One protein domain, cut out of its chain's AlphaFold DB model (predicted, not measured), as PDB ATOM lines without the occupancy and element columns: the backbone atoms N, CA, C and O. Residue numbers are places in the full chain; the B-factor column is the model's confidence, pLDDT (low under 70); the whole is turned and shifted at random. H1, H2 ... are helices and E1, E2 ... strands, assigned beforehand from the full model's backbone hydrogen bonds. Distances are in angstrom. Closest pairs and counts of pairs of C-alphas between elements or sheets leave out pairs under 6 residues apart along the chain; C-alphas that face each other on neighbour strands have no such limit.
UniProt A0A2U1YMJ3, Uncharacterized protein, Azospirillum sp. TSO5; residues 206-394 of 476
ATOM      1  N   PRO A 206      -6.406  -4.197  55.061       64.25
ATOM      2  CA  PRO A 206      -7.709  -4.146  54.427       64.25
ATOM      3  C   PRO A 206      -7.535  -3.703  52.964       64.25
ATOM      4  O   PRO A 206      -7.076  -2.590  52.697       64.25
ATOM      5  N   ALA A 207      -7.907  -4.576  52.028       61.25
ATOM      6  CA  ALA A 207      -8.105  -4.238  50.621       61.25
ATOM      7  C   ALA A 207      -9.348  -3.347  50.490       61.25
ATOM      8  O   ALA A 207     -10.451  -3.838  50.257       61.25
ATOM      9  N   TYR A 208      -9.177  -2.049  50.740       65.56
ATOM     10  CA  TYR A 208     -10.217  -1.053  50.491       65.56
ATOM     11  C   TYR A 208     -10.417  -0.843  48.991       65.56
ATOM     12  O   TYR A 208      -9.514  -1.097  48.198       65.56
ATOM     13  N   GLN A 209     -11.586  -0.314  48.621       59.84
ATOM     14  CA  GLN A 209     -11.826   0.182  47.264       59.84
ATOM     15  C   GLN A 209     -10.740   1.211  46.911       59.84
ATOM     16  O   GLN A 209     -10.603   2.223  47.604       59.84
ATOM     17  N   GLY A 210      -9.955   0.927  45.871       51.25
ATOM     18  CA  GLY A 210      -8.779   1.708  45.500       51.25
ATOM     19  C   GLY A 210      -7.617   0.844  45.011       51.25
ATOM     20  O   GLY A 210      -7.740  -0.366  44.816       51.25
ATOM     21  N   TRP A 211      -6.479   1.495  44.789       46.53
ATOM     22  CA  TRP A 211      -5.261   0.834  44.339       46.53
ATOM     23  C   TRP A 211      -4.605   0.042  45.471       46.53
ATOM     24  O   TRP A 211      -4.431   0.545  46.585       46.53
ATOM     25  N   PHE A 212      -4.230  -1.193  45.159       57.59
ATOM     26  CA  PHE A 212      -3.425  -2.048  46.010       57.59
ATOM     27  C   PHE A 212      -2.370  -2.717  45.141       57.59
ATOM     28  O   PHE A 212      -2.691  -3.447  44.208       57.59
ATOM     29  N   GLU A 213      -1.112  -2.443  45.450       55.16
ATOM     30  CA  GLU A 213       0.022  -3.071  44.795       55.16
ATOM     31  C   GLU A 213       0.499  -4.224  45.670       55.16
ATOM     32  O   GLU A 213       1.047  -4.007  46.751       55.16
ATOM     33  N   ALA A 214       0.282  -5.456  45.222       56.56
ATOM     34  CA  ALA A 214       0.987  -6.601  45.776       56.56
ATOM     35  C   ALA A 214       1.371  -7.559  44.663       56.56
ATOM     36  O   ALA A 214       0.574  -7.866  43.779       56.56
ATOM     37  N   TRP A 215       2.619  -7.996  44.746       57.41
ATOM     38  CA  TRP A 215       3.311  -8.771  43.731       57.41
ATOM     39  C   TRP A 215       3.018 -10.270  43.911       57.41
ATOM     40  O   TRP A 215       2.801 -10.987  42.941       57.41
ATOM     41  N   GLU A 216       2.919 -10.720  45.168       58.16
ATOM     42  CA  GLU A 216       2.674 -12.124  45.543       58.16
ATOM     43  C   GLU A 216       1.605 -12.275  46.645       58.16
ATOM     44  O   GLU A 216       1.144 -13.377  46.921       58.16
ATOM     45  N   GLU A 217       1.175 -11.167  47.259       61.28
ATOM     46  CA  GLU A 217       0.419 -11.153  48.518       61.28
ATOM     47  C   GLU A 217      -0.889 -10.360  48.371       61.28
ATOM     48  O   GLU A 217      -1.140  -9.366  49.053       61.28
ATOM     49  N   ALA A 218      -1.741 -10.769  47.427       73.69
ATOM     50  CA  ALA A 218      -3.099 -10.241  47.374       73.69
ATOM     51  C   ALA A 218      -3.883 -10.717  48.614       73.69
ATOM     52  O   ALA A 218      -3.877 -11.915  48.909       73.69
ATOM     53  N   PRO A 219      -4.591  -9.824  49.333       81.94
ATOM     54  CA  PRO A 219      -5.543 -10.188  50.360       81.94
ATOM     55  C   PRO A 219      -6.436 -11.343  49.910       81.94
ATOM     56  O   PRO A 219      -6.980 -11.285  48.804       81.94
ATOM     57  N   PRO A 220      -6.619 -12.374  50.753       88.06
ATOM     58  CA  PRO A 220      -7.370 -13.575  50.412       88.06
ATOM     59  C   PRO A 220      -8.880 -13.296  50.422       88.06
ATOM     60  O   PRO A 220      -9.631 -13.821  51.245       88.06
ATOM     61  N   LEU A 221      -9.344 -12.396  49.556       92.50
ATOM     62  CA  LEU A 221     -10.750 -12.044  49.465       92.50
ATOM     63  C   LEU A 221     -11.499 -13.158  48.724       92.50
ATOM     64  O   LEU A 221     -11.117 -13.522  47.610       92.50
ATOM     65  N   PRO A 222     -12.593 -13.700  49.289       95.00
ATOM     66  CA  PRO A 222     -13.395 -14.694  48.598       95.00
ATOM     67  C   PRO A 222     -14.008 -14.051  47.351       95.00
ATOM     68  O   PRO A 222     -14.761 -13.077  47.447       95.00
ATOM     69  N   SER A 223     -13.670 -14.597  46.182       95.06
ATOM     70  CA  SER A 223     -14.059 -14.046  44.886       95.06
ATOM     71  C   SER A 223     -14.583 -15.118  43.927       95.06
ATOM     72  O   SER A 223     -14.184 -16.283  43.984       95.06
ATOM     73  N   VAL A 224     -15.502 -14.727  43.039       95.50
ATOM     74  CA  VAL A 224     -16.106 -15.586  42.009       95.50
ATOM     75  C   VAL A 224     -15.997 -14.898  40.648       95.50
ATOM     76  O   VAL A 224     -16.376 -13.729  40.541       95.50
ATOM     77  N   PRO A 225     -15.504 -15.585  39.604       95.25
ATOM     78  CA  PRO A 225     -15.385 -15.002  38.274       95.25
ATOM     79  C   PRO A 225     -16.756 -14.699  37.658       95.25
ATOM     80  O   PRO A 225     -17.701 -15.478  37.793       95.25
ATOM     81  N   LEU A 226     -16.863 -13.538  37.003       95.06
ATOM     82  CA  LEU A 226     -18.076 -13.090  36.316       95.06
ATOM     83  C   LEU A 226     -17.885 -13.067  34.800       95.06
ATOM     84  O   LEU A 226     -18.676 -13.661  34.066       95.06
ATOM     85  N   VAL A 227     -16.847 -12.371  34.331       94.19
ATOM     86  CA  VAL A 227     -16.555 -12.192  32.905       94.19
ATOM     87  C   VAL A 227     -15.049 -12.127  32.662       94.19
ATOM     88  O   VAL A 227     -14.304 -11.571  33.468       94.19
ATOM     89  N   ARG A 228     -14.602 -12.670  31.528       92.81
ATOM     90  CA  ARG A 228     -13.238 -12.501  31.010       92.81
ATOM     91  C   ARG A 228     -13.261 -11.627  29.774       92.81
ATOM     92  O   ARG A 228     -13.921 -11.963  28.796       92.81
ATOM     93  N   ILE A 229     -12.536 -10.521  29.821       89.94
ATOM     94  CA  ILE A 229     -12.426  -9.546  28.739       89.94
ATOM     95  C   ILE A 229     -11.104  -9.820  28.013       89.94
ATOM     96  O   ILE A 229     -10.057  -9.772  28.662       89.94
ATOM     97  N   PRO A 230     -11.109 -10.136  26.705       88.31
ATOM     98  CA  PRO A 230      -9.874 -10.260  25.935       88.31
ATOM     99  C   PRO A 230      -9.026  -8.990  26.059       88.31
ATOM    100  O   PRO A 230      -9.557  -7.886  25.950       88.31
ATOM    101  N   HIS A 231      -7.729  -9.146  26.319       84.62
ATOM    102  CA  HIS A 231      -6.812  -8.019  26.483       84.62
ATOM    103  C   HIS A 231      -5.691  -8.043  25.441       84.62
ATOM    104  O   HIS A 231      -5.524  -7.071  24.710       84.62
ATOM    105  N   ALA A 232      -4.958  -9.154  25.333       84.56
ATOM    106  CA  ALA A 232      -3.871  -9.297  24.369       84.56
ATOM    107  C   ALA A 232      -3.655 -10.759  23.966       84.56
ATOM    108  O   ALA A 232      -4.061 -11.686  24.673       84.56
ATOM    109  N   ILE A 233      -2.978 -10.963  22.837       87.19
ATOM    110  CA  ILE A 233      -2.473 -12.273  22.424       87.19
ATOM    111  C   ILE A 233      -0.972 -12.140  22.193       87.19
ATOM    112  O   ILE A 233      -0.528 -11.377  21.336       87.19
ATOM    113  N   LEU A 234      -0.182 -12.896  22.948       87.00
ATOM    114  CA  LEU A 234       1.271 -12.915  22.815       87.00
ATOM    115  C   LEU A 234       1.670 -14.160  22.037       87.00
ATOM    116  O   LEU A 234       1.250 -15.269  22.366       87.00
ATOM    117  N   ARG A 235       2.497 -13.990  21.010       89.06
ATOM    118  CA  ARG A 235       3.120 -15.131  20.335       89.06
ATOM    119  C   ARG A 235       4.343 -15.546  21.131       89.06
ATOM    120  O   ARG A 235       5.170 -14.702  21.463       89.06
ATOM    121  N   ALA A 236       4.438 -16.831  21.428       90.81
ATOM    122  CA  ALA A 236       5.509 -17.400  22.218       90.81
ATOM    123  C   ALA A 236       5.960 -18.736  21.629       90.81
ATOM    124  O   ALA A 236       5.231 -19.401  20.894       90.81
ATOM    125  N   GLU A 237       7.162 -19.148  21.996       92.62
ATOM    126  CA  GLU A 237       7.571 -20.544  21.922       92.62
ATOM    127  C   GLU A 237       7.392 -21.162  23.307       92.62
ATOM    128  O   GLU A 237       7.727 -20.540  24.315       92.62
ATOM    129  N   VAL A 238       6.872 -22.382  23.376       92.56
ATOM    130  CA  VAL A 238       6.768 -23.132  24.624       92.56
ATOM    131  C   VAL A 238       7.673 -24.353  24.573       92.56
ATOM    132  O   VAL A 238       7.668 -25.120  23.610       92.56
ATOM    133  N   LEU A 239       8.458 -24.529  25.629       92.12
ATOM    134  CA  LEU A 239       9.190 -25.754  25.910       92.12
ATOM    135  C   LEU A 239       8.382 -26.553  26.921       92.12
ATOM    136  O   LEU A 239       8.185 -26.086  28.040       92.12
ATOM    137  N   VAL A 240       7.907 -27.730  26.530       88.19
ATOM    138  CA  VAL A 240       7.158 -28.629  27.413       88.19
ATOM    139  C   VAL A 240       8.071 -29.773  27.823       88.19
ATOM    140  O   VAL A 240       8.613 -30.453  26.952       88.19
ATOM    141  N   ASP A 241       8.210 -29.994  29.128       84.88
ATOM    142  CA  ASP A 241       8.932 -31.152  29.654       84.88
ATOM    143  C   ASP A 241       8.175 -32.440  29.246       84.88
ATOM    144  O   ASP A 241       6.990 -32.590  29.587       84.88
ATOM    145  N   PRO A 242       8.803 -33.351  28.477       71.00
ATOM    146  CA  PRO A 242       8.147 -34.561  27.994       71.00
ATOM    147  C   PRO A 242       7.785 -35.539  29.120       71.00
ATOM    148  O   PRO A 242       6.754 -36.209  29.001       71.00
ATOM    149  N   ASP A 243       8.577 -35.573  30.198       71.19
ATOM    150  CA  ASP A 243       8.509 -36.592  31.253       71.19
ATOM    151  C   ASP A 243       8.132 -36.024  32.632       71.19
ATOM    152  O   ASP A 243       7.836 -36.792  33.551       71.19
ATOM    153  N   GLY A 244       8.119 -34.697  32.790       61.84
ATOM    154  CA  GLY A 244       7.788 -34.013  34.045       61.84
ATOM    155  C   GLY A 244       8.800 -34.274  35.165       61.84
ATOM    156  O   GLY A 244       8.428 -34.241  36.340       61.84
ATOM    157  N   ARG A 245      10.039 -34.637  34.808       58.75
ATOM    158  CA  ARG A 245      11.051 -35.216  35.711       58.75
ATOM    159  C   ARG A 245      12.364 -34.445  35.761       58.75
ATOM    160  O   ARG A 245      13.199 -34.798  36.592       58.75
ATOM    161  N   THR A 246      12.579 -33.457  34.896       54.88
ATOM    162  CA  THR A 246      13.857 -32.744  34.841       54.88
ATOM    163  C   THR A 246      13.733 -31.353  35.461       54.88
ATOM    164  O   THR A 246      12.965 -30.495  35.019       54.88
ATOM    165  N   ASP A 247      14.525 -31.131  36.513       56.72
ATOM    166  CA  ASP A 247      14.738 -29.809  37.116       56.72
ATOM    167  C   ASP A 247      15.678 -28.942  36.258       56.72
ATOM    168  O   ASP A 247      15.784 -27.733  36.466       56.72
ATOM    169  N   GLU A 248      16.339 -29.540  35.262       58.03
ATOM    170  CA  GLU A 248      17.220 -28.834  34.337       58.03
ATOM    171  C   GLU A 248      16.417 -27.897  33.414       58.03
ATOM    172  O   GLU A 248      15.282 -28.170  33.002       58.03
ATOM    173  N   GLU A 249      16.983 -26.723  33.136       56.47
ATOM    174  CA  GLU A 249      16.394 -25.738  32.234       56.47
ATOM    175  C   GLU A 249      16.372 -26.273  30.794       56.47
ATOM    176  O   GLU A 249      17.381 -26.278  30.095       56.47
ATOM    177  N   GLY A 250      15.183 -26.628  30.304       54.03
ATOM    178  CA  GLY A 250      14.884 -26.502  28.878       54.03
ATOM    179  C   GLY A 250      15.165 -27.705  27.977       54.03
ATOM    180  O   GLY A 250      15.387 -27.503  26.783       54.03
ATOM    181  N   GLU A 251      15.076 -28.938  28.473       60.62
ATOM    182  CA  GLU A 251      14.981 -30.101  27.582       60.62
ATOM    183  C   GLU A 251      13.556 -30.226  27.013       60.62
ATOM    184  O   GLU A 251      12.656 -30.818  27.603       60.62
ATOM    185  N   GLY A 252      13.328 -29.615  25.851       71.56
ATOM    186  CA  GLY A 252      12.075 -29.715  25.107       71.56
ATOM    187  C   GLY A 252      12.253 -29.223  23.675       71.56
ATOM    188  O   GLY A 252      13.095 -28.371  23.399       71.56
ATOM    189  N   THR A 253      11.475 -29.759  22.733       82.19
ATOM    190  CA  THR A 253      11.409 -29.158  21.391       82.19
ATOM    191  C   THR A 253      10.543 -27.901  21.484       82.19
ATOM    192  O   THR A 253       9.431 -28.017  21.998       82.19
ATOM    193  N   PRO A 254      11.007 -26.723  21.024       89.94
ATOM    194  CA  PRO A 254      10.171 -25.528  20.967       89.94
ATOM    195  C   PRO A 254       8.916 -25.785  20.132       89.94
ATOM    196  O   PRO A 254       9.005 -26.265  19.001       89.94
ATOM    197  N   ILE A 255       7.751 -25.468  20.692       91.94
ATOM    198  CA  ILE A 255       6.458 -25.542  20.009       91.94
ATOM    199  C   ILE A 255       5.891 -24.128  19.926       91.94
ATOM    200  O   ILE A 255       5.929 -23.388  20.907       91.94
ATOM    201  N   GLU A 256       5.346 -23.743  18.775       92.50
ATOM    202  CA  GLU A 256       4.637 -22.468  18.658       92.50
ATOM    203  C   GLU A 256       3.416 -22.441  19.588       92.50
ATOM    204  O   GLU A 256       2.630 -23.395  19.654       92.50
ATOM    205  N   ALA A 257       3.247 -21.328  20.298       92.88
ATOM    206  CA  ALA A 257       2.132 -21.098  21.194       92.88
ATOM    207  C   ALA A 257       1.603 -19.659  21.102       92.88
ATOM    208  O   ALA A 257       2.333 -18.701  20.848       92.88
ATOM    209  N   GLU A 258       0.311 -19.505  21.365       92.38
ATOM    210  CA  GLU A 258      -0.327 -18.219  21.629       92.38
ATOM    211  C   GLU A 258      -0.715 -18.153  23.103       92.38
ATOM    212  O   GLU A 258      -1.475 -18.993  23.587       92.38
ATOM    213  N   VAL A 259      -0.227 -17.144  23.815       91.12
ATOM    214  CA  VAL A 259      -0.637 -16.831  25.182       91.12
ATOM    215  C   VAL A 259      -1.771 -15.818  25.114       91.12
ATOM    216  O   VAL A 259      -1.593 -14.689  24.657       91.12
ATOM    217  N   LEU A 260      -2.949 -16.227  25.560       90.69
ATOM    218  CA  LEU A 260      -4.134 -15.388  25.639       90.69
ATOM    219  C   LEU A 260      -4.165 -14.704  26.989       90.69
ATOM    220  O   LEU A 260      -4.356 -15.353  28.015       90.69
ATOM    221  N   VAL A 261      -4.015 -13.388  26.965       88.88
ATOM    222  CA  VAL A 261      -4.119 -12.544  28.146       88.88
ATOM    223  C   VAL A 261      -5.526 -11.977  28.190       88.88
ATOM    224  O   VAL A 261      -5.978 -11.295  27.265       88.88
ATOM    225  N   GLN A 262      -6.232 -12.274  29.270       90.88
ATOM    226  CA  GLN A 262      -7.573 -11.777  29.525       90.88
ATOM    227  C   GLN A 262      -7.599 -11.036  30.857       90.88
ATOM    228  O   GLN A 262      -6.901 -11.390  31.806       90.88
ATOM    229  N   ARG A 263      -8.451 -10.022  30.938       90.56
ATOM    230  CA  ARG A 263      -8.822  -9.376  32.192       90.56
ATOM    231  C   ARG A 263     -10.023 -10.100  32.775       90.56
ATOM    232  O   ARG A 263     -11.121 -10.031  32.224       90.56
ATOM    233  N   GLU A 264      -9.817 -10.818  33.869       92.88
ATOM    234  CA  GLU A 264     -10.889 -11.488  34.595       92.88
ATOM    235  C   GLU A 264     -11.485 -10.529  35.624       92.88
ATOM    236  O   GLU A 264     -10.804 -10.090  36.551       92.88
ATOM    237  N   ILE A 265     -12.768 -10.216  35.448       94.19
ATOM    238  CA  ILE A 265     -13.562  -9.462  36.412       94.19
ATOM    239  C   ILE A 265     -14.304 -10.453  37.298       94.19
ATOM    240  O   ILE A 265     -15.037 -11.329  36.822       94.19
ATOM    241  N   ARG A 266     -14.126 -10.302  38.605       95.62
ATOM    242  CA  ARG A 266     -14.663 -11.182  39.637       95.62
ATOM    243  C   ARG A 266     -15.482 -10.358  40.619       95.62
ATOM    244  O   ARG A 266     -15.157  -9.210  40.899       95.62
ATOM    245  N   LEU A 267     -16.534 -10.952  41.165       96.75
ATOM    246  CA  LEU A 267     -17.211 -10.410  42.337       96.75
ATOM    247  C   LEU A 267     -16.476 -10.908  43.573       96.75
ATOM    248  O   LEU A 267     -16.404 -12.120  43.775       96.75
ATOM    249  N   CYS A 268     -15.956 -10.004  44.395       95.38
ATOM    250  CA  CYS A 268     -15.332 -10.351  45.666       95.38
ATOM    251  C   CYS A 268     -16.036  -9.680  46.849       95.38
ATOM    252  O   CYS A 268     -16.725  -8.667  46.696       95.38
ATOM    253  N   LEU A 269     -15.874 -10.265  48.038       95.19
ATOM    254  CA  LEU A 269     -16.340  -9.686  49.296       95.19
ATOM    255  C   LEU A 269     -15.142  -9.239  50.124       95.19
ATOM    256  O   LEU A 269     -14.323 -10.061  50.532       95.19
ATOM    257  N   GLY A 270     -15.058  -7.943  50.409       92.44
ATOM    258  CA  GLY A 270     -13.929  -7.374  51.136       92.44
ATOM    259  C   GLY A 270     -14.295  -6.158  51.983       92.44
ATOM    260  O   GLY A 270     -15.441  -5.698  51.948       92.44
ATOM    261  N   PRO A 271     -13.346  -5.641  52.781       87.38
ATOM    262  CA  PRO A 271     -13.534  -4.410  53.543       87.38
ATOM    263  C   PRO A 271     -13.696  -3.212  52.596       87.38
ATOM    264  O   PRO A 271     -12.763  -2.859  51.894       87.38
ATOM    265  N   THR A 272     -14.851  -2.546  52.575       81.00
ATOM    266  CA  THR A 272     -15.101  -1.448  51.616       81.00
ATOM    267  C   THR A 272     -14.704  -0.087  52.176       81.00
ATOM    268  O   THR A 272     -13.851   0.606  51.633       81.00
ATOM    269  N   THR A 273     -15.320   0.291  53.296       68.25
ATOM    270  CA  THR A 273     -15.173   1.612  53.942       68.25
ATOM    271  C   THR A 273     -14.459   1.542  55.291       68.25
ATOM    272  O   THR A 273     -14.103   2.570  55.864       68.25
ATOM    273  N   GLY A 274     -14.261   0.334  55.818       72.38
ATOM    274  CA  GLY A 274     -13.627   0.067  57.105       72.38
ATOM    275  C   GLY A 274     -13.334  -1.428  57.264       72.38
ATOM    276  O   GLY A 274     -13.915  -2.230  56.531       72.38
ATOM    277  N   PRO A 275     -12.440  -1.818  58.190       76.06
ATOM    278  CA  PRO A 275     -11.948  -3.197  58.304       76.06
ATOM    279  C   PRO A 275     -13.048  -4.221  58.627       76.06
ATOM    280  O   PRO A 275     -12.926  -5.383  58.235       76.06
ATOM    281  N   ASP A 276     -14.128  -3.785  59.280       77.81
ATOM    282  CA  ASP A 276     -15.268  -4.628  59.668       77.81
ATOM    283  C   ASP A 276     -16.498  -4.427  58.770       77.81
ATOM    284  O   ASP A 276     -17.526  -5.085  58.935       77.81
ATOM    285  N   ARG A 277     -16.418  -3.506  57.803       81.88
ATOM    286  CA  ARG A 277     -17.507  -3.215  56.867       81.88
ATOM    287  C   ARG A 277     -17.290  -3.979  55.574       81.88
ATOM    288  O   ARG A 277     -16.666  -3.475  54.645       81.88
ATOM    289  N   ILE A 278     -17.820  -5.194  55.543       90.31
ATOM    290  CA  ILE A 278     -17.693  -6.088  54.396       90.31
ATOM    291  C   ILE A 278     -18.771  -5.773  53.361       90.31
ATOM    292  O   ILE A 278     -19.947  -5.657  53.706       90.31
ATOM    293  N   GLY A 279     -18.371  -5.631  52.103       91.19
ATOM    294  CA  GLY A 279     -19.274  -5.382  50.985       91.19
ATOM    295  C   GLY A 279     -18.701  -5.891  49.664       91.19
ATOM    296  O   GLY A 279     -17.578  -6.403  49.640       91.19
ATOM    297  N   PRO A 280     -19.475  -5.776  48.575       94.75
ATOM    298  CA  PRO A 280     -19.030  -6.202  47.260       94.75
ATOM    299  C   PRO A 280     -17.974  -5.257  46.682       94.75
ATOM    300  O   PRO A 280     -18.041  -4.034  46.848       94.75
ATOM    301  N   MET A 281     -17.038  -5.829  45.937       93.75
ATOM    302  CA  MET A 281     -16.117  -5.114  45.054       93.75
ATOM    303  C   MET A 281     -15.955  -5.919  43.762       93.75
ATOM    304  O   MET A 281     -16.153  -7.138  43.751       93.75
ATOM    305  N   PHE A 282     -15.605  -5.240  42.672       93.31
ATOM    306  CA  PHE A 282     -15.095  -5.923  41.494       93.31
ATOM    307  C   PHE A 282     -13.595  -6.088  41.641       93.31
ATOM    308  O   PHE A 282     -12.864  -5.107  41.711       93.31
ATOM    309  N   GLU A 283     -13.152  -7.335  41.685       91.81
ATOM    310  CA  GLU A 283     -11.750  -7.688  41.557       91.81
ATOM    311  C   GLU A 283     -11.412  -7.830  40.077       91.81
ATOM    312  O   GLU A 283     -12.090  -8.544  39.339       91.81
ATOM    313  N   SER A 284     -10.358  -7.152  39.653       89.81
ATOM    314  CA  SER A 284      -9.801  -7.244  38.315       89.81
ATOM    315  C   SER A 284      -8.396  -7.812  38.410       89.81
ATOM    316  O   SER A 284      -7.546  -7.225  39.081       89.81
ATOM    317  N   ARG A 285      -8.145  -8.915  37.706       88.12
ATOM    318  CA  ARG A 285      -6.843  -9.594  37.670       88.12
ATOM    319  C   ARG A 285      -6.607 -10.292  36.336       88.12
ATOM    320  O   ARG A 285      -7.514 -10.358  35.499       88.12
ATOM    321  N   ALA A 286      -5.412 -10.847  36.153       88.75
ATOM    322  CA  ALA A 286      -5.084 -11.539  34.912       88.75
ATOM    323  C   ALA A 286      -5.762 -12.890  34.898       88.75
ATOM    324  O   ALA A 286      -5.967 -13.526  35.930       88.75
ATOM    325  N   HIS A 287      -6.101 -13.324  33.699       91.19
ATOM    326  CA  HIS A 287      -6.370 -14.711  33.414       91.19
ATOM    327  C   HIS A 287      -5.631 -15.080  32.142       91.19
ATOM    328  O   HIS A 287      -5.830 -14.449  31.100       91.19
ATOM    329  N   VAL A 288      -4.754 -16.069  32.254       90.50
ATOM    330  CA  VAL A 288      -3.855 -16.466  31.182       90.50
ATOM    331  C   VAL A 288      -4.126 -17.904  30.769       90.50
ATOM    332  O   VAL A 288      -4.155 -18.827  31.588       90.50
ATOM    333  N   GLU A 289      -4.311 -18.086  29.467       93.06
ATOM    334  CA  GLU A 289      -4.454 -19.386  28.817       93.06
ATOM    335  C   GLU A 289      -3.433 -19.502  27.687       93.06
ATOM    336  O   GLU A 289      -2.989 -18.496  27.140       93.06
ATOM    337  N   ALA A 290      -3.080 -20.722  27.297       92.75
ATOM    338  CA  ALA A 290      -2.211 -20.960  26.152       92.75
ATOM    339  C   ALA A 290      -2.908 -21.814  25.093       92.75
ATOM    340  O   ALA A 290      -3.538 -22.819  25.407       92.75
ATOM    341  N   ARG A 291      -2.761 -21.461  23.819       92.88
ATOM    342  CA  ARG A 291      -3.023 -22.363  22.692       92.88
ATOM    343  C   ARG A 291      -1.688 -22.847  22.173       92.88
ATOM    344  O   ARG A 291      -0.885 -22.037  21.727       92.88
ATOM    345  N   ILE A 292      -1.457 -24.151  22.225       90.44
ATOM    346  CA  ILE A 292      -0.214 -24.760  21.755       90.44
ATOM    347  C   ILE A 292      -0.503 -25.436  20.416       90.44
ATOM    348  O   ILE A 292      -1.520 -26.119  20.252       90.44
ATOM    349  N   ALA A 293       0.368 -25.230  19.429       88.56
ATOM    350  CA  ALA A 293       0.221 -25.858  18.125       88.56
ATOM    351  C   ALA A 293       0.083 -27.386  18.268       88.56
ATOM    352  O   ALA A 293       0.899 -28.059  18.894       88.56
ATOM    353  N   GLY A 294      -0.988 -27.935  17.688       83.06
ATOM    354  CA  GLY A 294      -1.267 -29.373  17.687       83.06
ATOM    355  C   GLY A 294      -2.016 -29.925  18.910       83.06
ATOM    356  O   GLY A 294      -2.398 -31.092  18.867       83.06
ATOM    357  N   THR A 295      -2.293 -29.137  19.959       80.31
ATOM    358  CA  THR A 295      -2.984 -29.636  21.172       80.31
ATOM    359  C   THR A 295      -4.498 -29.389  21.201       80.31
ATOM    360  O   THR A 295      -5.181 -29.905  22.083       80.31
ATOM    361  N   GLY A 296      -5.050 -28.637  20.242       80.56
ATOM    362  CA  GLY A 296      -6.489 -28.358  20.147       80.56
ATOM    363  C   GLY A 296      -6.912 -27.052  20.847       80.56
ATOM    364  O   GLY A 296      -6.383 -26.003  20.479       80.56
ATOM    365  N   PRO A 297      -7.906 -27.063  21.764       85.31
ATOM    366  CA  PRO A 297      -8.434 -25.852  22.410       85.31
ATOM    367  C   PRO A 297      -7.406 -25.164  23.327       85.31
ATOM    368  O   PRO A 297      -6.320 -25.697  23.565       85.31
ATOM    369  N   SER A 298      -7.750 -23.980  23.853       84.12
ATOM    370  CA  SER A 298      -6.918 -23.308  24.856       84.12
ATOM    371  C   SER A 298      -6.781 -24.156  26.123       84.12
ATOM    372  O   SER A 298      -7.705 -24.851  26.549       84.12
ATOM    373  N   ILE A 299      -5.586 -24.110  26.704       87.19
ATOM    374  CA  ILE A 299      -5.161 -24.868  27.871       87.19
ATOM    375  C   ILE A 299      -4.956 -23.877  29.023       87.19
ATOM    376  O   ILE A 299      -4.265 -22.869  28.841       87.19
ATOM    377  N   PRO A 300      -5.520 -24.142  30.214       83.19
ATOM    378  CA  PRO A 300      -5.275 -23.306  31.378       83.19
ATOM    379  C   PRO A 300      -3.822 -23.434  31.850       83.19
ATOM    380  O   PRO A 300      -3.256 -24.531  31.879       83.19
ATOM    381  N   LEU A 301      -3.249 -22.308  32.267       88.50
ATOM    382  CA  LEU A 301      -1.959 -22.258  32.950       88.50
ATOM    383  C   LEU A 301      -2.155 -22.353  34.468       88.50
ATOM    384  O   LEU A 301      -3.217 -22.014  34.997       88.50
ATOM    385  N   SER A 302      -1.127 -22.800  35.182       87.69
ATOM    386  CA  SER A 302      -1.058 -22.698  36.638       87.69
ATOM    387  C   SER A 302       0.285 -22.086  37.063       87.69
ATOM    388  O   SER A 302       1.325 -22.689  36.764       87.69
ATOM    389  N   PRO A 303       0.271 -20.910  37.725       86.25
ATOM    390  CA  PRO A 303      -0.913 -20.078  37.988       86.25
ATOM    391  C   PRO A 303      -1.502 -19.471  36.701       86.25
ATOM    392  O   PRO A 303      -0.768 -19.062  35.809       86.25
ATOM    393  N   SER A 304      -2.834 -19.383  36.608       88.12
ATOM    394  CA  SER A 304      -3.520 -18.655  35.517       88.12
ATOM    395  C   SER A 304      -3.783 -17.193  35.865       88.12
ATOM    396  O   SER A 304      -4.092 -16.404  34.983       88.12
ATOM    397  N   CYS A 305      -3.674 -16.819  37.140       86.69
ATOM    398  CA  CYS A 305      -4.074 -15.510  37.652       86.69
ATOM    399  C   CYS A 305      -3.021 -14.400  37.485       86.69
ATOM    400  O   CYS A 305      -3.231 -13.286  37.960       86.69
ATOM    401  N   THR A 306      -1.888 -14.702  36.850       84.62
ATOM    402  CA  THR A 306      -0.776 -13.774  36.635       84.62
ATOM    403  C   THR A 306      -0.035 -14.150  35.359       84.62
ATOM    404  O   THR A 306       0.091 -15.329  35.027       84.62
ATOM    405  N   LEU A 307       0.462 -13.149  34.638       82.56
ATOM    406  CA  LEU A 307       1.347 -13.353  33.495       82.56
ATOM    407  C   LEU A 307       2.828 -13.484  33.928       82.56
ATOM    408  O   LEU A 307       3.685 -13.771  33.097       82.56
ATOM    409  N   TRP A 308       3.144 -13.285  35.214       82.56
ATOM    410  CA  TRP A 308       4.515 -13.070  35.694       82.56
ATOM    411  C   TRP A 308       5.458 -14.206  35.305       82.56
ATOM    412  O   TRP A 308       6.485 -13.922  34.685       82.56
ATOM    413  N   PRO A 309       5.080 -15.486  35.501       84.44
ATOM    414  CA  PRO A 309       5.951 -16.580  35.103       84.44
ATOM    415  C   PRO A 309       6.294 -16.576  33.610       84.44
ATOM    416  O   PRO A 309       7.387 -16.955  33.212       84.44
ATOM    417  N   ILE A 310       5.382 -16.105  32.760       85.75
ATOM    418  CA  ILE A 310       5.588 -16.071  31.309       85.75
ATOM    419  C   ILE A 310       6.573 -14.967  30.931       85.75
ATOM    420  O   ILE A 310       7.411 -15.172  30.056       85.75
ATOM    421  N   VAL A 311       6.496 -13.807  31.585       82.06
ATOM    422  CA  VAL A 311       7.391 -12.679  31.287       82.06
ATOM    423  C   VAL A 311       8.775 -12.864  31.896       82.06
ATOM    424  O   VAL A 311       9.765 -12.505  31.260       82.06
ATOM    425  N   CYS A 312       8.867 -13.485  33.070       82.44
ATOM    426  CA  CYS A 312      10.146 -13.808  33.698       82.44
ATOM    427  C   CYS A 312      10.809 -15.064  33.123       82.44
ATOM    428  O   CYS A 312      11.993 -15.288  33.363       82.44
ATOM    429  N   GLY A 313      10.082 -15.858  32.331       84.44
ATOM    430  CA  GLY A 313      10.565 -17.148  31.841       84.44
ATOM    431  C   GLY A 313      10.598 -18.225  32.929       84.44
ATOM    432  O   GLY A 313      11.296 -19.227  32.773       84.44
ATOM    433  N   ASP A 314       9.845 -18.034  34.013       86.75
ATOM    434  CA  ASP A 314       9.689 -19.026  35.068       86.75
ATOM    435  C   ASP A 314       8.809 -20.191  34.585       86.75
ATOM    436  O   ASP A 314       7.907 -20.029  33.751       86.75
ATOM    437  N   PRO A 315       9.031 -21.404  35.114       88.75
ATOM    438  CA  PRO A 315       8.220 -22.551  34.754       88.75
ATOM    439  C   PRO A 315       6.773 -22.399  35.242       88.75
ATOM    440  O   PRO A 315       6.511 -22.145  36.415       88.75
ATOM    441  N   VAL A 316       5.826 -22.674  34.348       90.56
ATOM    442  CA  VAL A 316       4.401 -22.852  34.660       90.56
ATOM    443  C   VAL A 316       4.001 -24.313  34.523       90.56
ATOM    444  O   VAL A 316       4.732 -25.136  33.964       90.56
ATOM    445  N   ARG A 317       2.804 -24.649  35.003       90.88
ATOM    446  CA  ARG A 317       2.171 -25.933  34.688       90.88
ATOM    447  C   ARG A 317       1.075 -25.764  33.644       90.88
ATOM    448  O   ARG A 317       0.279 -24.832  33.729       90.88
ATOM    449  N   ILE A 318       1.012 -26.693  32.694       90.00
ATOM    450  CA  ILE A 318      -0.014 -26.762  31.646       90.00
ATOM    451  C   ILE A 318      -0.676 -28.135  31.623       90.00
ATOM    452  O   ILE A 318      -0.027 -29.142  31.896       90.00
ATOM    453  N   MET A 319      -1.966 -28.188  31.303       85.56
ATOM    454  CA  MET A 319      -2.721 -29.441  31.235       85.56
ATOM    455  C   MET A 319      -2.687 -30.023  29.813       85.56
ATOM    456  O   MET A 319      -3.399 -29.544  28.934       85.56
ATOM    457  N   ILE A 320      -1.908 -31.081  29.574       83.69
ATOM    458  CA  ILE A 320      -1.858 -31.780  28.276       83.69
ATOM    459  C   ILE A 320      -2.294 -33.228  28.476       83.69
ATOM    460  O   ILE A 320      -1.709 -33.957  29.271       83.69
ATOM    461  N   GLY A 321      -3.336 -33.654  27.754       83.19
ATOM    462  CA  GLY A 321      -3.822 -35.038  27.818       83.19
ATOM    463  C   GLY A 321      -4.369 -35.461  29.189       83.19
ATOM    464  O   GLY A 321      -4.434 -36.652  29.466       83.19
ATOM    465  N   GLY A 322      -4.758 -34.505  30.042       84.19
ATOM    466  CA  GLY A 322      -5.225 -34.767  31.409       84.19
ATOM    467  C   GLY A 322      -4.119 -34.808  32.470       84.19
ATOM    468  O   GLY A 322      -4.419 -35.055  33.636       84.19
ATOM    469  N   GLU A 323      -2.869 -34.531  32.094       85.19
ATOM    470  CA  GLU A 323      -1.732 -34.461  33.012       85.19
ATOM    471  C   GLU A 323      -1.160 -33.040  33.082       85.19
ATOM    472  O   GLU A 323      -1.009 -32.360  32.062       85.19
ATOM    473  N   TRP A 324      -0.805 -32.599  34.293       87.50
ATOM    474  CA  TRP A 324      -0.064 -31.355  34.491       87.50
ATOM    475  C   TRP A 324       1.402 -31.557  34.119       87.50
ATOM    476  O   TRP A 324       2.097 -32.366  34.731       87.50
ATOM    477  N   ARG A 325       1.880 -30.781  33.149       87.81
ATOM    478  CA  ARG A 325       3.267 -30.788  32.679       87.81
ATOM    479  C   ARG A 325       3.932 -29.454  32.952       87.81
ATOM    480  O   ARG A 325       3.278 -28.416  32.877       87.81
ATOM    481  N   ARG A 326       5.227 -29.487  33.261       89.88
ATOM    482  CA  ARG A 326       6.055 -28.284  33.373       89.88
ATOM    483  C   ARG A 326       6.263 -27.694  31.978       89.88
ATOM    484  O   ARG A 326       6.530 -28.430  31.028       89.88
ATOM    485  N   ALA A 327       6.130 -26.381  31.860       90.88
ATOM    486  CA  ALA A 327       6.350 -25.660  30.620       90.88
ATOM    487  C   ALA A 327       7.044 -24.322  30.869       90.88
ATOM    488  O   ALA A 327       6.785 -23.668  31.876       90.88
ATOM    489  N   VAL A 328       7.900 -23.910  29.937       92.00
ATOM    490  CA  VAL A 328       8.570 -22.605  29.951       92.00
ATOM    491  C   VAL A 328       8.221 -21.877  28.664       92.00
ATOM    492  O   VAL A 328       8.451 -22.396  27.570       92.00
ATOM    493  N   PHE A 329       7.657 -20.681  28.797       91.12
ATOM    494  CA  PHE A 329       7.313 -19.828  27.667       91.12
ATOM    495  C   PHE A 329       8.462 -18.868  27.363       91.12
ATOM    496  O   PHE A 329       9.087 -18.314  28.261       91.12
ATOM    497  N   ARG A 330       8.729 -18.663  26.076       90.00
ATOM    498  CA  ARG A 330       9.707 -17.708  25.559       90.00
ATOM    499  C   ARG A 330       8.985 -16.754  24.626       90.00
ATOM    500  O   ARG A 330       8.561 -17.149  23.542       90.00
ATOM    501  N   ILE A 331       8.831 -15.505  25.053       84.38
ATOM    502  CA  ILE A 331       8.245 -14.450  24.224       84.38
ATOM    503  C   ILE A 331       9.372 -13.838  23.376       84.38
ATOM    504  O   ILE A 331      10.317 -13.287  23.947       84.38
ATOM    505  N   PRO A 332       9.322 -13.919  22.033       79.00
ATOM    506  CA  PRO A 332      10.342 -13.305  21.198       79.00
ATOM    507  C   PRO A 332      10.367 -11.777  21.374       79.00
ATOM    508  O   PRO A 332       9.310 -11.157  21.553       79.00
ATOM    509  N   PRO A 333      11.540 -11.131  21.261       73.31
ATOM    510  CA  PRO A 333      11.634  -9.675  21.302       73.31
ATOM    511  C   PRO A 333      10.726  -9.030  20.242       73.31
ATOM    512  O   PRO A 333      10.822  -9.355  19.059       73.31
ATOM    513  N   GLY A 334       9.849  -8.111  20.656       65.00
ATOM    514  CA  GLY A 334       8.940  -7.386  19.754       65.00
ATOM    515  C   GLY A 334       7.638  -8.114  19.390       65.00
ATOM    516  O   GLY A 334       6.860  -7.587  18.596       65.00
ATOM    517  N   CYS A 335       7.358  -9.291  19.961       58.09
ATOM    518  CA  CYS A 335       6.096 -10.014  19.768       58.09
ATOM    519  C   CYS A 335       4.986  -9.551  20.728       58.09
ATOM    520  O   CYS A 335       4.432 -10.341  21.490       58.09
ATOM    521  N   THR A 336       4.615  -8.275  20.659       57.75
ATOM    522  CA  THR A 336       3.401  -7.746  21.291       57.75
ATOM    523  C   THR A 336       2.361  -7.457  20.213       57.75
ATOM    524  O   THR A 336       2.369  -6.405  19.579       57.75
ATOM    525  N   LEU A 337       1.452  -8.403  19.963       48.41
ATOM    526  CA  LEU A 337       0.229  -8.085  19.229       48.41
ATOM    527  C   LEU A 337      -0.771  -7.524  20.244       48.41
ATOM    528  O   LEU A 337      -1.529  -8.265  20.869       48.41
ATOM    529  N   ALA A 338      -0.748  -6.202  20.421       51.00
ATOM    530  CA  ALA A 338      -1.965  -5.519  20.832       51.00
ATOM    531  C   ALA A 338      -3.014  -5.792  19.744       51.00
ATOM    532  O   ALA A 338      -2.698  -5.737  18.550       51.00
ATOM    533  N   ASP A 339      -4.233  -6.150  20.142       44.31
ATOM    534  CA  ASP A 339      -5.357  -6.187  19.209       44.31
ATOM    535  C   ASP A 339      -5.400  -4.828  18.476       44.31
ATOM    536  O   ASP A 339      -5.377  -3.797  19.149       44.31
ATOM    537  N   PRO A 340      -5.397  -4.778  17.131       39.97
ATOM    538  CA  PRO A 340      -5.428  -3.517  16.391       39.97
ATOM    539  C   PRO A 340      -6.643  -2.628  16.720       39.97
ATOM    540  O   PRO A 340      -6.582  -1.429  16.447       39.97
ATOM    541  N   ASP A 341      -7.701  -3.173  17.337       43.62
ATOM    542  CA  ASP A 341      -8.852  -2.406  17.838       43.62
ATOM    543  C   ASP A 341      -8.698  -1.937  19.310       43.62
ATOM    544  O   ASP A 341      -9.501  -1.133  19.794       43.62
ATOM    545  N   ALA A 342      -7.671  -2.388  20.044       45.28
ATOM    546  CA  ALA A 342      -7.409  -2.010  21.433       45.28
ATOM    547  C   ALA A 342      -6.438  -0.820  21.512       45.28
ATOM    548  O   ALA A 342      -5.224  -0.961  21.399       45.28
ATOM    549  N   ALA A 343      -6.971   0.374  21.774       41.56
ATOM    550  CA  ALA A 343      -6.203   1.588  22.061       41.56
ATOM    551  C   ALA A 343      -5.517   1.557  23.449       41.56
ATOM    552  O   ALA A 343      -5.627   2.517  24.213       41.56
ATOM    553  N   LEU A 344      -4.856   0.453  23.812       50.88
ATOM    554  CA  LEU A 344      -4.111   0.331  25.067       50.88
ATOM    555  C   LEU A 344      -2.601   0.450  24.796       50.88
ATOM    556  O   LEU A 344      -2.096  -0.204  23.885       50.88
ATOM    557  N   PRO A 345      -1.876   1.295  25.554       53.66
ATOM    558  CA  PRO A 345      -0.489   1.651  25.250       53.66
ATOM    559  C   PRO A 345       0.535   0.529  25.505       53.66
ATOM    560  O   PRO A 345       1.663   0.646  25.034       53.66
ATOM    561  N   ASP A 346       0.158  -0.555  26.194       71.12
ATOM    562  CA  ASP A 346       1.013  -1.722  26.449       71.12
ATOM    563  C   ASP A 346       0.146  -2.963  26.782       71.12
ATOM    564  O   ASP A 346      -0.696  -2.866  27.678       71.12
ATOM    565  N   PRO A 347       0.307  -4.128  26.115       67.19
ATOM    566  CA  PRO A 347      -0.409  -5.372  26.455       67.19
ATOM    567  C   PRO A 347      -0.054  -5.950  27.835       67.19
ATOM    568  O   PRO A 347      -0.652  -6.939  28.272       67.19
ATOM    569  N   MET A 348       0.954  -5.386  28.496       74.00
ATOM    570  CA  MET A 348       1.301  -5.700  29.875       74.00
ATOM    571  C   MET A 348       0.541  -4.836  30.875       74.00
ATOM    572  O   MET A 348       0.598  -5.145  32.056       74.00
ATOM    573  N   MET A 349      -0.174  -3.791  30.446       78.81
ATOM    574  CA  MET A 349      -0.769  -2.795  31.337       78.81
ATOM    575  C   MET A 349      -2.291  -2.731  31.195       78.81
ATOM    576  O   MET A 349      -2.837  -2.764  30.093       78.81
ATOM    577  N   TRP A 350      -2.998  -2.527  32.308       79.06
ATOM    578  CA  TRP A 350      -4.422  -2.176  32.273       79.06
ATOM    579  C   TRP A 350      -4.808  -1.030  33.201       79.06
ATOM    580  O   TRP A 350      -4.155  -0.752  34.206       79.06
ATOM    581  N   ASP A 351      -5.911  -0.370  32.858       78.69
ATOM    582  CA  ASP A 351      -6.496   0.716  33.643       78.69
ATOM    583  C   ASP A 351      -7.105   0.129  34.919       78.69
ATOM    584  O   ASP A 351      -8.076  -0.634  34.846       78.69
ATOM    585  N   PHE A 352      -6.579   0.467  36.092       74.94
ATOM    586  CA  PHE A 352      -7.152  -0.000  37.361       74.94
ATOM    587  C   PHE A 352      -8.186   0.968  37.945       74.94
ATOM    588  O   PHE A 352      -9.067   0.541  38.687       74.94
ATOM    589  N   THR A 353      -8.147   2.236  37.532       72.81
ATOM    590  CA  THR A 353      -9.190   3.243  37.773       72.81
ATOM    591  C   THR A 353      -9.823   3.698  36.450       72.81
ATOM    592  O   THR A 353      -9.716   4.855  36.053       72.81
ATOM    593  N   PRO A 354     -10.481   2.797  35.700       76.00
ATOM    594  CA  PRO A 354     -10.904   3.066  34.317       76.00
ATOM    595  C   PRO A 354     -11.939   4.194  34.166       76.00
ATOM    596  O   PRO A 354     -12.132   4.695  33.056       76.00
ATOM    597  N   LEU A 355     -12.617   4.560  35.257       77.75
ATOM    598  CA  LEU A 355     -13.596   5.646  35.307       77.75
ATOM    599  C   LEU A 355     -13.034   6.944  35.901       77.75
ATOM    600  O   LEU A 355     -13.707   7.968  35.826       77.75
ATOM    601  N   ASP A 356     -11.818   6.929  36.454       71.81
ATOM    602  CA  ASP A 356     -11.199   8.146  36.972       71.81
ATOM    603  C   ASP A 356     -10.636   8.983  35.819       71.81
ATOM    604  O   ASP A 356     -10.140   8.461  34.816       71.81
ATOM    605  N   ALA A 357     -10.685  10.308  35.977       67.44
ATOM    606  CA  ALA A 357     -10.108  11.243  35.013       67.44
ATOM    607  C   ALA A 357      -8.582  11.079  34.887       67.44
ATOM    608  O   ALA A 357      -8.027  11.242  33.801       67.44
ATOM    609  N   ASP A 358      -7.919  10.733  35.993       71.19
ATOM    610  CA  ASP A 358      -6.505  10.363  36.039       71.19
ATOM    611  C   ASP A 358      -6.399   8.837  36.053       71.19
ATOM    612  O   ASP A 358      -6.293   8.202  37.107       71.19
ATOM    613  N   ARG A 359      -6.538   8.238  34.865       69.06
ATOM    614  CA  ARG A 359      -6.430   6.789  34.712       69.06
ATOM    615  C   ARG A 359      -5.037   6.358  35.103       69.06
ATOM    616  O   ARG A 359      -4.052   6.718  34.464       69.06
ATOM    617  N   GLN A 360      -4.977   5.531  36.125       70.50
ATOM    618  CA  GLN A 360      -3.733   4.918  36.508       70.50
ATOM    619  C   GLN A 360      -3.664   3.516  35.890       70.50
ATOM    620  O   GLN A 360      -4.657   2.775  35.844       70.50
ATOM    621  N   HIS A 361      -2.482   3.176  35.376       73.00
ATOM    622  CA  HIS A 361      -2.205   1.897  34.737       73.00
ATOM    623  C   HIS A 361      -1.248   1.084  35.602       73.00
ATOM    624  O   HIS A 361      -0.296   1.629  36.159       73.00
ATOM    625  N   ALA A 362      -1.495  -0.217  35.702       69.19
ATOM    626  CA  ALA A 362      -0.631  -1.154  36.409       69.19
ATOM    627  C   ALA A 362      -0.366  -2.367  35.524       69.19
ATOM    628  O   ALA A 362      -1.185  -2.685  34.653       69.19
ATOM    629  N   GLU A 363       0.758  -3.033  35.774       66.44
ATOM    630  CA  GLU A 363       1.092  -4.284  35.106       66.44
ATOM    631  C   GLU A 363       0.007  -5.345  35.374       66.44
ATOM    632  O   GLU A 363      -0.657  -5.365  36.414       66.44
ATOM    633  N   ASN A 364      -0.198  -6.246  34.424       67.38
ATOM    634  CA  ASN A 364      -1.253  -7.256  34.459       67.38
ATOM    635  C   ASN A 364      -1.028  -8.348  35.525       67.38
ATOM    636  O   ASN A 364      -1.911  -9.175  35.751       67.38
ATOM    637  N   TYR A 365       0.115  -8.333  36.213       71.38
ATOM    638  CA  TYR A 365       0.378  -9.163  37.390       71.38
ATOM    639  C   TYR A 365      -0.333  -8.641  38.645       71.38
ATOM    640  O   TYR A 365      -0.499  -9.391  39.604       71.38
ATOM    641  N   TYR A 366      -0.782  -7.380  38.643       74.19
ATOM    642  CA  TYR A 366      -1.442  -6.771  39.793       74.19
ATOM    643  C   TYR A 366      -2.948  -7.015  39.809       74.19
ATOM    644  O   TYR A 366      -3.633  -7.007  38.784       74.19
ATOM    645  N   VAL A 367      -3.484  -7.151  41.017       82.44
ATOM    646  CA  VAL A 367      -4.925  -7.185  41.271       82.44
ATOM    647  C   VAL A 367      -5.411  -5.777  41.613       82.44
ATOM    648  O   VAL A 367      -4.716  -5.016  42.275       82.44
ATOM    649  N   SER A 368      -6.619  -5.420  41.183       85.06
ATOM    650  CA  SER A 368      -7.270  -4.164  41.576       85.06
ATOM    651  C   SER A 368      -8.697  -4.403  42.049       85.06
ATOM    652  O   SER A 368      -9.370  -5.309  41.556       85.06
ATOM    653  N   TRP A 369      -9.164  -3.575  42.989       87.88
ATOM    654  CA  TRP A 369     -10.543  -3.608  43.470       87.88
ATOM    655  C   TRP A 369     -11.250  -2.289  43.201       87.88
ATOM    656  O   TRP A 369     -10.905  -1.250  43.768       87.88
ATOM    657  N   THR A 370     -12.287  -2.347  42.371       87.50
ATOM    658  CA  THR A 370     -13.163  -1.206  42.105       87.50
ATOM    659  C   THR A 370     -14.503  -1.367  42.826       87.50
ATOM    660  O   THR A 370     -14.916  -2.490  43.148       87.50
ATOM    661  N   PRO A 371     -15.224  -0.268  43.096       84.75
ATOM    662  CA  PRO A 371     -16.581  -0.338  43.623       84.75
ATOM    663  C   PRO A 371     -17.529  -1.163  42.738       84.75
ATOM    664  O   PRO A 371     -17.342  -1.274  41.527       84.75
ATOM    665  N   VAL A 372     -18.585  -1.706  43.352       90.25
ATOM    666  CA  VAL A 372     -19.772  -2.185  42.627       90.25
ATOM    667  C   VAL A 372     -20.838  -1.092  42.679       90.25
ATOM    668  O   VAL A 372     -21.641  -1.015  43.611       90.25
ATOM    669  N   ASP A 373     -20.814  -0.218  41.681       83.62
ATOM    670  CA  ASP A 373     -21.822   0.811  41.424       83.62
ATOM    671  C   ASP A 373     -22.345   0.708  39.981       83.62
ATOM    672  O   ASP A 373     -21.979  -0.203  39.234       83.62
ATOM    673  N   ALA A 374     -23.262   1.601  39.607       82.94
ATOM    674  CA  ALA A 374     -23.895   1.569  38.293       82.94
ATOM    675  C   ALA A 374     -22.878   1.741  37.154       82.94
ATOM    676  O   ALA A 374     -22.978   1.051  36.140       82.94
ATOM    677  N   ASP A 375     -21.885   2.610  37.332       82.94
ATOM    678  CA  ASP A 375     -20.920   2.940  36.288       82.94
ATOM    679  C   ASP A 375     -19.939   1.790  36.072       82.94
ATOM    680  O   ASP A 375     -19.702   1.389  34.934       82.94
ATOM    681  N   HIS A 376     -19.446   1.165  37.145       89.81
ATOM    682  CA  HIS A 376     -18.593  -0.018  37.035       89.81
ATOM    683  C   HIS A 376     -19.363  -1.236  36.512       89.81
ATOM    684  O   HIS A 376     -18.814  -2.022  35.741       89.81
ATOM    685  N   VAL A 377     -20.644  -1.400  36.869       92.25
ATOM    686  CA  VAL A 377     -21.494  -2.434  36.258       92.25
ATOM    687  C   VAL A 377     -21.667  -2.176  34.761       92.25
ATOM    688  O   VAL A 377     -21.517  -3.109  33.971       92.25
ATOM    689  N   GLY A 378     -21.939  -0.935  34.354       90.12
ATOM    690  CA  GLY A 378     -22.025  -0.564  32.941       90.12
ATOM    691  C   GLY A 378     -20.708  -0.822  32.207       90.12
ATOM    692  O   GLY A 378     -20.685  -1.489  31.175       90.12
ATOM    693  N   LEU A 379     -19.595  -0.383  32.792       88.62
ATOM    694  CA  LEU A 379     -18.265  -0.549  32.226       88.62
ATOM    695  C   LEU A 379     -17.878  -2.019  32.064       88.62
ATOM    696  O   LEU A 379     -17.307  -2.374  31.032       88.62
ATOM    697  N   TRP A 380     -18.114  -2.860  33.073       91.38
ATOM    698  CA  TRP A 380     -17.611  -4.235  33.089       91.38
ATOM    699  C   TRP A 380     -18.594  -5.260  32.541       91.38
ATOM    700  O   TRP A 380     -18.180  -6.197  31.860       91.38
ATOM    701  N   LEU A 381     -19.883  -5.107  32.841       92.56
ATOM    702  CA  LEU A 381     -20.887  -6.145  32.615       92.56
ATOM    703  C   LEU A 381     -21.852  -5.808  31.476       92.56
ATOM    704  O   LEU A 381     -22.350  -6.735  30.836       92.56
ATOM    705  N   ASP A 382     -22.095  -4.531  31.159       89.50
ATOM    706  CA  ASP A 382     -22.928  -4.149  30.005       89.50
ATOM    707  C   ASP A 382     -22.157  -4.236  28.674       89.50
ATOM    708  O   ASP A 382     -22.097  -3.323  27.852       89.50
ATOM    709  N   ARG A 383     -21.552  -5.399  28.437       84.62
ATOM    710  CA  ARG A 383     -20.761  -5.738  27.251       84.62
ATOM    711  C   ARG A 383     -21.379  -6.909  26.507       84.62
ATOM    712  O   ARG A 383     -22.117  -7.694  27.100       84.62
ATOM    713  N   SER A 384     -21.073  -7.041  25.217       80.81
ATOM    714  CA  SER A 384     -21.498  -8.204  24.433       80.81
ATOM    715  C   SER A 384     -20.825  -9.477  24.951       80.81
ATOM    716  O   SER A 384     -19.600  -9.587  24.906       80.81
ATOM    717  N   ALA A 385     -21.631 -10.465  25.351       72.06
ATOM    718  CA  ALA A 385     -21.192 -11.760  25.881       72.06
ATOM    719  C   ALA A 385     -20.408 -12.623  24.866       72.06
ATOM    720  O   ALA A 385     -19.811 -13.634  25.223       72.06
ATOM    721  N   SER A 386     -20.454 -12.261  23.578       66.88
ATOM    722  CA  SER A 386     -19.870 -13.038  22.472       66.88
ATOM    723  C   SER A 386     -18.597 -12.434  21.883       66.88
ATOM    724  O   SER A 386     -17.841 -13.145  21.225       66.88
ATOM    725  N   ARG A 387     -18.372 -11.130  22.084       65.56
ATOM    726  CA  ARG A 387     -17.303 -10.380  21.407       65.56
ATOM    727  C   ARG A 387     -16.361  -9.690  22.385       65.56
ATOM    728  O   ARG A 387     -15.153  -9.771  22.209       65.56
ATOM    729  N   ASP A 388     -16.916  -9.076  23.425       71.31
ATOM    730  CA  ASP A 388     -16.178  -8.121  24.262       71.31
ATOM    731  C   ASP A 388     -15.929  -8.652  25.679       71.31
ATOM    732  O   ASP A 388     -15.184  -8.061  26.459       71.31
ATOM    733  N   GLY A 389     -16.562  -9.769  26.033       74.88
ATOM    734  CA  GLY A 389     -16.289 -10.486  27.265       74.88
ATOM    735  C   GLY A 389     -17.057 -11.795  27.327       74.88
ATOM    736  O   GLY A 389     -18.248 -11.819  27.047       74.88
ATOM    737  N   VAL A 390     -16.385 -12.876  27.706       82.25
ATOM    738  CA  VAL A 390     -16.991 -14.205  27.833       82.25
ATOM    739  C   VAL A 390     -17.462 -14.388  29.276       82.25
ATOM    740  O   VAL A 390     -16.625 -14.314  30.185       82.25
ATOM    741  N   PRO A 391     -18.767 -14.604  29.532       81.75
ATOM    742  CA  PRO A 391     -19.249 -14.949  30.862       81.75
ATOM    743  C   PRO A 391     -18.547 -16.214  31.357       81.75
ATOM    744  O   PRO A 391     -18.527 -17.234  30.673       81.75
ATOM    745  N   CYS A 392     -17.981 -16.155  32.555       86.38
ATOM    746  CA  CYS A 392     -17.255 -17.267  33.175       86.38
ATOM    747  C   CYS A 392     -17.888 -17.670  34.514       86.38
ATOM    748  O   CYS A 392     -17.207 -18.083  35.451       86.38
ATOM    749  N   LEU A 393     -19.214 -17.534  34.590       83.19
ATOM    750  CA  LEU A 393     -19.996 -17.874  35.769       83.19
ATOM    751  C   LEU A 393     -19.921 -19.382  36.079       83.19
ATOM    752  O   LEU A 393     -19.809 -20.199  35.162       83.19
ATOM    753  N   PRO A 394     -20.031 -19.773  37.362       76.31
ATOM    754  CA  PRO A 394     -20.062 -21.173  37.774       76.31
ATOM    755  C   PRO A 394     -21.131 -21.988  37.029       76.31
ATOM    756  O   PRO A 394     -22.245 -21.511  36.797       76.31
TER     757      PRO A 394
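This is residues 206 to 394 of the 476 residues of an uncharacterized protein of Azospirillum sp. TSO5 (UniProt A0A2U1YMJ3). Three long antiparallel strands, E1, E2 and E3, run side by side along the domain, and at one end they curl with the shorter strands E4, E5 and E6 into a small closed barrel that holds the short helix H1 inside. Towards the other end of the long strands E10 pairs onto E3 and H2 packs on the outside, while the small hairpin of E8 and E9 makes a sheet of its own. The printed part has 189 residues, with two named helices and ten named strands in the order E1 E2 E3 E4 H1 E5 E6 E7 E8 E9 E10 H2; round the barrel run E1 E2 E3 E4 E5 E6 and back to E1, all antiparallel. The class is mostly strand, and the whole is compact, with a radius of gyration of the C-alphas of 17.5 A and spans of 51 by 37 by 30 A.

Begin at Pro 206 and pass residues 206 to 222, which hold no named element. Find C-alpha 223 at (-14.059, -14.046, 44.886); there E1 starts, and it runs through residues 223 to 240, 31.1 A, bending by 106 degrees at residue 237. E2, residues 255 to 274, is the longest strand at 49.3 A and bends by 53 degrees at residue 269; it ends at C-alpha 274, (-13.627, 0.067, 57.105). E3, residues 277 to 292, runs 44.7 A. Next come E4, residues 299 to 302, H1, residues 308 to 312, E5, residues 316 to 320, 12.6 A, and E6, residues 323 to 330, 21.6 A. Then look for the short strands E7, residues 336 to 338, E8, residues 349 to 351, E9, residues 361 to 363, and E10, residues 368 to 371. H2, residues 374 to 381, ends at C-alpha 381, (-20.887, -6.145, 32.615).

Start with the barrel, where E1 to E4 form a meander, each strand the antiparallel neighbour of the one before. E1 and E2 form a hairpin, with N 229 and O 263 2.8 A apart, and so do E2 and E3, with N 262 and O 287 at 2.9 A. E3 and E4 have N 299 and O 290 at 2.7 A, and E4 and E5 have N 302 and O 317 at 2.9 A. The hairpin of E5 and E6 has N 318 and O 325 at 2.9 A. E6 and E1 close the ring, with N 330 and O 237 at 2.8 A. E7 lies on the same side of E1 as E6, beside residues 232 to 234; the C-alphas of 232 and 338 face each other at 5.5 A, with no N and O within hydrogen-bond range. E10 lies beside residues 281 to 284 of E3, with N 284 and O 368 at 2.8 A. H1 lies inside the barrel, over none of its strands, at a height over the sheet of 7.5 A; its closest C-alphas to E6 are Ile 310 and Phe 329, 5.5 A apart. H2 lies outside the barrel, only just over E3 alone, with two of its C-alphas falling on E10; its height over the sheet is 9.1 A, and it runs along the strands, at 20 degrees to E3 on the local plane. The closest C-alphas of E2 and H2 are those of Ile 265 and Trp 380, 7.4 A apart. In H1 and H2 every O i to N i+4 pair is within hydrogen-bond range. In the hairpin of E8 and E9, N 350 and O 362 are 3.0 A apart; E8 is only just apart from E2, at 8.4 A.

The two C-alphas farthest apart are those of Thr 253 and Asp 276, 52.7 A. The printed part has no cut. The link from E1 to E2, 14 residues, is long. After H2, residues 382 to 394 hold no named element, though residues 390 to 391 pair antiparallel with residues 227 to 228 of E1. The mean pLDDT of the printed part is 79.7; look for values under 70 in 41 residues, among them 206 to 217, 244 to 251 and 334 to 345.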